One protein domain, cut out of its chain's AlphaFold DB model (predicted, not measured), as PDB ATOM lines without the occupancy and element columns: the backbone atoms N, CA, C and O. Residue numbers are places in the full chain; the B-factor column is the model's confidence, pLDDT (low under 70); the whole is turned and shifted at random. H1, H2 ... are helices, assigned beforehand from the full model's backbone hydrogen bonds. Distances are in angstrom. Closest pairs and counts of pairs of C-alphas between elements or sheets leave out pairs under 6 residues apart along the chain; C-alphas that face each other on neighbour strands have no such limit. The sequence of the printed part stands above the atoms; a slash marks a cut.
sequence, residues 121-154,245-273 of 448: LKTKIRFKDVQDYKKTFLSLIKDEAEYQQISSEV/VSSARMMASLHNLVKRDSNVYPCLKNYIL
ATOM      1  N   LEU A 121     168.368 173.702 233.635       62.47
ATOM      2  CA  LEU A 121     167.378 173.688 232.569       62.47
ATOM      3  C   LEU A 121     167.045 172.243 232.201       62.47
ATOM      4  O   LEU A 121     167.770 171.560 231.479       62.47
ATOM      5  N   LYS A 122     165.900 171.759 232.683       72.44
ATOM      6  CA  LYS A 122     165.396 170.442 232.298       72.44
ATOM      7  C   LYS A 122     164.933 170.466 230.844       72.44
ATOM      8  O   LYS A 122     164.134 171.309 230.433       72.44
ATOM      9  N   THR A 123     165.401 169.492 230.068       81.56
ATOM     10  CA  THR A 123     164.913 169.269 228.705       81.56
ATOM     11  C   THR A 123     163.425 168.940 228.711       81.56
ATOM     12  O   THR A 123     162.924 168.272 229.617       81.56
ATOM     13  N   LYS A 124     162.724 169.355 227.657       84.62
ATOM     14  CA  LYS A 124     161.295 169.097 227.466       84.62
ATOM     15  C   LYS A 124     161.098 167.974 226.448       84.62
ATOM     16  O   LYS A 124     161.908 167.806 225.542       84.62
ATOM     17  N   ILE A 125     159.989 167.244 226.564       86.12
ATOM     18  CA  ILE A 125     159.571 166.250 225.555       86.12
ATOM     19  C   ILE A 125     158.952 166.946 224.331       86.12
ATOM     20  O   ILE A 125     159.074 166.467 223.207       86.12
ATOM     21  N   ARG A 126     158.279 168.084 224.547       90.81
ATOM     22  CA  ARG A 126     157.621 168.885 223.509       90.81
ATOM     23  C   ARG A 126     158.088 170.332 223.592       90.81
ATOM     24  O   ARG A 126     158.229 170.876 224.686       90.81
ATOM     25  N   PHE A 127     158.272 170.952 222.435       91.75
ATOM     26  CA  PHE A 127     158.733 172.329 222.299       91.75
ATOM     27  C   PHE A 127     157.681 173.161 221.572       91.75
ATOM     28  O   PHE A 127     157.058 172.693 220.614       91.75
ATOM     29  N   LYS A 128     157.484 174.408 222.017       90.19
ATOM     30  CA  LYS A 128     156.475 175.307 221.426       90.19
ATOM     31  C   LYS A 128     156.779 175.562 219.944       90.19
ATOM     32  O   LYS A 128     155.934 175.388 219.055       90.19
ATOM     33  N   ASP A 129     158.029 175.908 219.675       89.94
ATOM     34  CA  ASP A 129     158.559 176.200 218.354       89.94
ATOM     35  C   ASP A 129     160.071 175.927 218.294       89.94
ATOM     36  O   ASP A 129     160.700 175.466 219.250       89.94
ATOM     37  N   VAL A 130     160.660 176.195 217.127       88.06
ATOM     38  CA  VAL A 130     162.093 175.995 216.876       88.06
ATOM     39  C   VAL A 130     162.962 176.946 217.708       88.06
ATOM     40  O   VAL A 130     164.105 176.603 218.003       88.06
ATOM     41  N   GLN A 131     162.439 178.102 218.129       88.69
ATOM     42  CA  GLN A 131     163.173 179.032 218.990       88.69
ATOM     43  C   GLN A 131     163.258 178.508 220.423       88.69
ATOM     44  O   GLN A 131     164.331 178.554 221.011       88.69
ATOM     45  N   ASP A 132     162.171 177.951 220.963       89.94
ATOM     46  CA  ASP A 132     162.144 177.285 222.273       89.94
ATOM     47  C   ASP A 132     163.097 176.075 222.296       89.94
ATOM     48  O   ASP A 132     163.896 175.920 223.224       89.94
ATOM     49  N   TYR A 133     163.093 175.267 221.225       90.38
ATOM     50  CA  TYR A 133     164.050 174.168 221.047       90.38
ATOM     51  C   TYR A 133     165.498 174.668 221.024       90.38
ATOM     52  O   TYR A 133     166.331 174.194 221.798       90.38
ATOM     53  N   LYS A 134     165.791 175.666 220.177       84.69
ATOM     54  CA  LYS A 134     167.119 176.278 220.088       84.69
ATOM     55  C   LYS A 134     167.551 176.829 221.438       84.69
ATOM     56  O   LYS A 134     168.651 176.515 221.857       84.69
ATOM     57  N   LYS A 135     166.725 177.634 222.113       83.44
ATOM     58  CA  LYS A 135     167.065 178.260 223.397       83.44
ATOM     59  C   LYS A 135     167.449 177.206 224.436       83.44
ATOM     60  O   LYS A 135     168.478 177.353 225.084       83.44
ATOM     61  N   THR A 136     166.657 176.137 224.534       87.31
ATOM     62  CA  THR A 136     166.893 175.043 225.486       87.31
ATOM     63  C   THR A 136     168.224 174.340 225.207       87.31
ATOM     64  O   THR A 136     169.080 174.276 226.081       87.31
ATOM     65  N   PHE A 137     168.437 173.852 223.981       85.50
ATOM     66  CA  PHE A 137     169.658 173.106 223.655       85.50
ATOM     67  C   PHE A 137     170.900 173.992 223.538       85.50
ATOM     68  O   PHE A 137     171.994 173.526 223.830       85.50
ATOM     69  N   LEU A 138     170.756 175.261 223.148       80.12
ATOM     70  CA  LEU A 138     171.866 176.210 223.102       80.12
ATOM     71  C   LEU A 138     172.452 176.436 224.495       80.12
ATOM     72  O   LEU A 138     173.669 176.482 224.607       80.12
ATOM     73  N   SER A 139     171.611 176.546 225.530       78.31
ATOM     74  CA  SER A 139     172.087 176.652 226.915       78.31
ATOM     75  C   SER A 139     172.849 175.396 227.322       78.31
ATOM     76  O   SER A 139     174.021 175.480 227.644       78.31
ATOM     77  N   LEU A 140     172.244 174.218 227.147       83.94
ATOM     78  CA  LEU A 140     172.867 172.949 227.537       83.94
ATOM     79  C   LEU A 140     174.205 172.687 226.828       83.94
ATOM     80  O   LEU A 140     175.134 172.156 227.425       83.94
ATOM     81  N   ILE A 141     174.314 173.049 225.546       77.56
ATOM     82  CA  ILE A 141     175.572 172.920 224.797       77.56
ATOM     83  C   ILE A 141     176.624 173.910 225.311       77.56
ATOM     84  O   ILE A 141     177.807 173.576 225.287       77.56
ATOM     85  N   LYS A 142     176.223 175.118 225.727       74.75
ATOM     86  CA  LYS A 142     177.142 176.090 226.336       74.75
ATOM     87  C   LYS A 142     177.646 175.581 227.678       74.75
ATOM     88  O   LYS A 142     178.856 175.524 227.845       74.75
ATOM     89  N   ASP A 143     176.747 175.112 228.537       75.62
ATOM     90  CA  ASP A 143     177.093 174.576 229.853       75.62
ATOM     91  C   ASP A 143     178.066 173.390 229.718       75.62
ATOM     92  O   ASP A 143     179.100 173.348 230.379       75.62
ATOM     93  N   GLU A 144     177.805 172.465 228.786       79.88
ATOM     94  CA  GLU A 144     178.718 171.353 228.486       79.88
ATOM     95  C   GLU A 144     180.056 171.837 227.905       79.88
ATOM     96  O   GLU A 144     181.102 171.283 228.227       79.88
ATOM     97  N   ALA A 145     180.056 172.854 227.036       70.62
ATOM     98  CA  ALA A 145     181.287 173.386 226.456       70.62
ATOM     99  C   ALA A 145     182.166 174.067 227.514       70.62
ATOM    100  O   ALA A 145     183.374 173.851 227.518       70.62
ATOM    101  N   GLU A 146     181.563 174.843 228.412       69.31
ATOM    102  CA  GLU A 146     182.242 175.497 229.532       69.31
ATOM    103  C   GLU A 146     182.750 174.464 230.531       69.31
ATOM    104  O   GLU A 146     183.920 174.491 230.905       69.31
ATOM    105  N   TYR A 147     181.921 173.478 230.878       71.62
ATOM    106  CA  TYR A 147     182.347 172.365 231.714       71.62
ATOM    107  C   TYR A 147     183.502 171.586 231.080       71.62
ATOM    108  O   TYR A 147     184.452 171.234 231.772       71.62
ATOM    109  N   GLN A 148     183.475 171.324 229.770       68.62
ATOM    110  CA  GLN A 148     184.587 170.684 229.067       68.62
ATOM    111  C   GLN A 148     185.837 171.552 229.052       68.62
ATOM    112  O   GLN A 148     186.917 171.011 229.246       68.62
ATOM    113  N   GLN A 149     185.710 172.862 228.841       65.88
ATOM    114  CA  GLN A 149     186.843 173.776 228.875       65.88
ATOM    115  C   GLN A 149     187.504 173.735 230.254       65.88
ATOM    116  O   GLN A 149     188.676 173.375 230.343       65.88
ATOM    117  N   ILE A 150     186.730 173.964 231.319       63.66
ATOM    118  CA  ILE A 150     187.217 173.904 232.701       63.66
ATOM    119  C   ILE A 150     187.773 172.522 232.990       63.66
ATOM    120  O   ILE A 150     188.912 172.412 233.392       63.66
ATOM    121  N   SER A 151     187.021 171.447 232.756       63.59
ATOM    122  CA  SER A 151     187.486 170.091 233.061       63.59
ATOM    123  C   SER A 151     188.694 169.671 232.232       63.59
ATOM    124  O   SER A 151     189.464 168.866 232.725       63.59
ATOM    125  N   SER A 152     188.900 170.199 231.024       58.06
ATOM    126  CA  SER A 152     190.101 169.945 230.216       58.06
ATOM    127  C   SER A 152     191.312 170.770 230.659       58.06
ATOM    128  O   SER A 152     192.426 170.258 230.618       58.06
ATOM    129  N   GLU A 153     191.102 172.001 231.136       52.72
ATOM    130  CA  GLU A 153     192.127 172.844 231.769       52.72
ATOM    131  C   GLU A 153     192.477 172.320 233.182       52.72
ATOM    132  O   GLU A 153     193.639 172.320 233.587       52.72
ATOM    133  N   VAL A 154     191.481 171.781 233.894       47.41
ATOM    134  CA  VAL A 154     191.555 171.116 235.208       47.41
ATOM    135  C   VAL A 154     192.049 169.667 235.085       47.41
ATOM    136  O   VAL A 154     192.611 169.143 236.041       47.41
ATOM    137  N   VAL A 245     185.159 173.109 218.675       67.75
ATOM    138  CA  VAL A 245     184.701 172.813 217.299       67.75
ATOM    139  C   VAL A 245     183.400 172.002 217.265       67.75
ATOM    140  O   VAL A 245     182.513 172.295 216.462       67.75
ATOM    141  N   SER A 246     183.263 170.981 218.114       69.75
ATOM    142  CA  SER A 246     182.046 170.162 218.211       69.75
ATOM    143  C   SER A 246     180.853 171.001 218.670       69.75
ATOM    144  O   SER A 246     179.829 171.044 217.986       69.75
ATOM    145  N   SER A 247     181.009 171.720 219.780       68.31
ATOM    146  CA  SER A 247     179.984 172.592 220.355       68.31
ATOM    147  C   SER A 247     179.596 173.709 219.394       68.31
ATOM    148  O   SER A 247     178.411 173.923 219.158       68.31
ATOM    149  N   ALA A 248     180.566 174.344 218.736       63.12
ATOM    150  CA  ALA A 248     180.336 175.356 217.712       63.12
ATOM    151  C   ALA A 248     179.497 174.816 216.550       63.12
ATOM    152  O   ALA A 248     178.525 175.449 216.149       63.12
ATOM    153  N   ARG A 249     179.798 173.612 216.045       70.38
ATOM    154  CA  ARG A 249     178.998 172.973 214.986       70.38
ATOM    155  C   ARG A 249     177.578 172.649 215.446       70.38
ATOM    156  O   ARG A 249     176.637 172.851 214.676       70.38
ATOM    157  N   MET A 250     177.407 172.179 216.682       74.62
ATOM    158  CA  MET A 250     176.081 171.922 217.251       74.62
ATOM    159  C   MET A 250     175.276 173.219 217.373       74.62
ATOM    160  O   MET A 250     174.160 173.290 216.859       74.62
ATOM    161  N   MET A 251     175.856 174.277 217.942       74.69
ATOM    162  CA  MET A 251     175.216 175.594 218.017       74.69
ATOM    163  C   MET A 251     174.876 176.123 216.620       74.69
ATOM    164  O   MET A 251     173.736 176.515 216.365       74.69
ATOM    165  N   ALA A 252     175.808 176.027 215.669       68.25
ATOM    166  CA  ALA A 252     175.574 176.447 214.296       68.25
ATOM    167  C   ALA A 252     174.413 175.701 213.632       68.25
ATOM    168  O   ALA A 252     173.593 176.306 212.932       68.25
ATOM    169  N   SER A 253     174.279 174.401 213.905       74.06
ATOM    170  CA  SER A 253     173.149 173.607 213.428       74.06
ATOM    171  C   SER A 253     171.809 174.098 213.993       74.06
ATOM    172  O   SER A 253     170.843 174.212 213.236       74.06
ATOM    173  N   LEU A 254     171.754 174.493 215.273       77.25
ATOM    174  CA  LEU A 254     170.545 175.035 215.906       77.25
ATOM    175  C   LEU A 254     170.152 176.397 215.330       77.25
ATOM    176  O   LEU A 254     168.979 176.663 215.072       77.25
ATOM    177  N   HIS A 255     171.132 177.265 215.085       75.62
ATOM    178  CA  HIS A 255     170.893 178.548 214.429       75.62
ATOM    179  C   HIS A 255     170.405 178.367 212.991       75.62
ATOM    180  O   HIS A 255     169.481 179.059 212.563       75.62
ATOM    181  N   ASN A 256     170.975 177.411 212.254       74.06
ATOM    182  CA  ASN A 256     170.508 177.081 210.913       74.06
ATOM    183  C   ASN A 256     169.102 176.476 210.927       74.06
ATOM    184  O   ASN A 256     168.328 176.786 210.030       74.06
ATOM    185  N   LEU A 257     168.730 175.685 211.938       77.19
ATOM    186  CA  LEU A 257     167.395 175.086 212.048       77.19
ATOM    187  C   LEU A 257     166.280 176.148 212.088       77.19
ATOM    188  O   LEU A 257     165.234 175.964 211.458       77.19
ATOM    189  N   VAL A 258     166.538 177.262 212.780       75.06
ATOM    190  CA  VAL A 258     165.618 178.397 212.962       75.06
ATOM    191  C   VAL A 258     165.386 179.209 211.686       75.06
ATOM    192  O   VAL A 258     164.316 179.803 211.535       75.06
ATOM    193  N   LYS A 259     166.357 179.256 210.767       74.19
ATOM    194  CA  LYS A 259     166.238 180.051 209.534       74.19
ATOM    195  C   LYS A 259     164.982 179.640 208.753       74.19
ATOM    196  O   LYS A 259     164.666 178.451 208.653       74.19
ATOM    197  N   ARG A 260     164.272 180.628 208.188       62.84
ATOM    198  CA  ARG A 260     163.080 180.382 207.350       62.84
ATOM    199  C   ARG A 260     163.429 179.491 206.157       62.84
ATOM    200  O   ARG A 260     162.764 178.481 205.957       62.84
ATOM    201  N   ASP A 261     164.554 179.776 205.506       61.69
ATOM    202  CA  ASP A 261     165.102 178.999 204.386       61.69
ATOM    203  C   ASP A 261     165.967 177.813 204.835       61.69
ATOM    204  O   ASP A 261     166.895 177.400 204.138       61.69
ATOM    205  N   SER A 262     165.738 177.268 206.033       65.75
ATOM    206  CA  SER A 262     166.491 176.086 206.434       65.75
ATOM    207  C   SER A 262     166.085 174.890 205.578       65.75
ATOM    208  O   SER A 262     164.905 174.569 205.457       65.75
ATOM    209  N   ASN A 263     167.078 174.191 205.019       67.75
ATOM    210  CA  ASN A 263     166.903 173.010 204.158       67.75
ATOM    211  C   ASN A 263     166.365 171.771 204.911       67.75
ATOM    212  O   ASN A 263     166.524 170.636 204.467       67.75
ATOM    213  N   VAL A 264     165.761 171.967 206.085       75.50
ATOM    214  CA  VAL A 264     165.165 170.912 206.900       75.50
ATOM    215  C   VAL A 264     163.694 170.801 206.537       75.50
ATOM    216  O   VAL A 264     162.922 171.745 206.715       75.50
ATOM    217  N   TYR A 265     163.302 169.619 206.071       79.38
ATOM    218  CA  TYR A 265     161.930 169.340 205.668       79.38
ATOM    219  C   TYR A 265     160.936 169.661 206.811       79.38
ATOM    220  O   TYR A 265     161.165 169.226 207.944       79.38
ATOM    221  N   PRO A 266     159.817 170.374 206.562       80.81
ATOM    222  CA  PRO A 266     158.921 170.854 207.625       80.81
ATOM    223  C   PRO A 266     158.392 169.758 208.557       80.81
ATOM    224  O   PRO A 266     158.305 169.944 209.768       80.81
ATOM    225  N   CYS A 267     158.098 168.578 208.006       80.88
ATOM    226  CA  CYS A 267     157.661 167.425 208.794       80.88
ATOM    227  C   CYS A 267     158.748 166.960 209.779       80.88
ATOM    228  O   CYS A 267     158.433 166.640 210.920       80.88
ATOM    229  N   LEU A 268     160.029 167.015 209.394       83.00
ATOM    230  CA  LEU A 268     161.141 166.685 210.287       83.00
ATOM    231  C   LEU A 268     161.298 167.716 211.411       83.00
ATOM    232  O   LEU A 268     161.533 167.328 212.550       83.00
ATOM    233  N   LYS A 269     161.088 169.012 211.129       85.50
ATOM    234  CA  LYS A 269     161.049 170.042 212.182       85.50
ATOM    235  C   LYS A 269     159.966 169.727 213.209       85.50
ATOM    236  O   LYS A 269     160.231 169.770 214.401       85.50
ATOM    237  N   ASN A 270     158.770 169.355 212.759       87.06
ATOM    238  CA  ASN A 270     157.692 168.992 213.673       87.06
ATOM    239  C   ASN A 270     158.057 167.768 214.536       87.06
ATOM    240  O   ASN A 270     157.745 167.779 215.725       87.06
ATOM    241  N   TYR A 271     158.763 166.768 213.981       86.00
ATOM    242  CA  TYR A 271     159.213 165.602 214.753       86.00
ATOM    243  C   TYR A 271     160.200 166.022 215.843       86.00
ATOM    244  O   TYR A 271     160.042 165.625 216.992       86.00
ATOM    245  N   ILE A 272     161.173 166.872 215.498       87.25
ATOM    246  CA  ILE A 272     162.164 167.413 216.443       87.25
ATOM    247  C   ILE A 272     161.483 168.178 217.589       87.25
ATOM    248  O   ILE A 272     161.913 168.091 218.734       87.25
ATOM    249  N   LEU A 273     160.399 168.901 217.296       90.94
ATOM    250  CA  LEU A 273     159.634 169.652 218.295       90.94
ATOM    251  C   LEU A 273     158.715 168.778 219.163       90.94
ATOM    252  O   LEU A 273     158.066 169.304 220.067       90.94
TER     253      LEU A 273
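This is residues 121 to 154 and 245 to 273 of the 448 residues of the protein "Regulator of nonsense transcripts 1" of Thelohanellus kitauei (UniProt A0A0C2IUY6). Two helices, H1 and H2, lie side by side and run opposite ways, with the short helix H3 at the end where H1 begins and H2 ends. The far end of H1, residues 147 to 154, sticks out free, and residues 121 to 129 lead into H1 with no named element. The printed part has 63 residues with three named helices, H1, H2 and H3 in chain order, and no named strand; its class is all helix. It is loose, with a radius of gyration of the C-alphas of 13.3 A, and elongated, spanning 43 by 24 by 13 A.

Start at C-alpha 121, at (167.378, 173.688, 232.569). Find C-alpha 130 at (162.093, 175.995, 216.876); from there H1, residues 130 to 154, runs 35.0 A. After the cut, look for H2 at residues 245 to 258, 20.4 A long. H3 is residues 266 to 272 and ends at C-alpha 272, at (162.164, 167.413, 216.443).

Look first at H1 and H2, which touch at a shallow tilt of 8 degrees, opposite ways; their closest C-alphas, of Lys 134 and Leu 254, are 5.5 A apart. H1 and H3 are close but not clearly touching, with the closest C-alphas, of Val 130 and Lys 269, 7.7 A apart, at a steep tilt of 49 degrees. H2 and H3 are only just apart, at 8.1 A. In H1, H2 and H3 every O i to N i+4 pair is within hydrogen-bond range.

The two C-alphas farthest apart, of Val 154 and Cys 267, are 43.1 A from each other. Residues 155 to 244 are not printed, and C-alphas 154 and 245 are 19.3 A apart across this cut. The link from H2 to H3 is short, with 7 residues. The model's pLDDT is under 70 at residues 121, 146, 148 to 154, 245 to 248, 252 and 260 to 263; the mean of the printed part is 76.3.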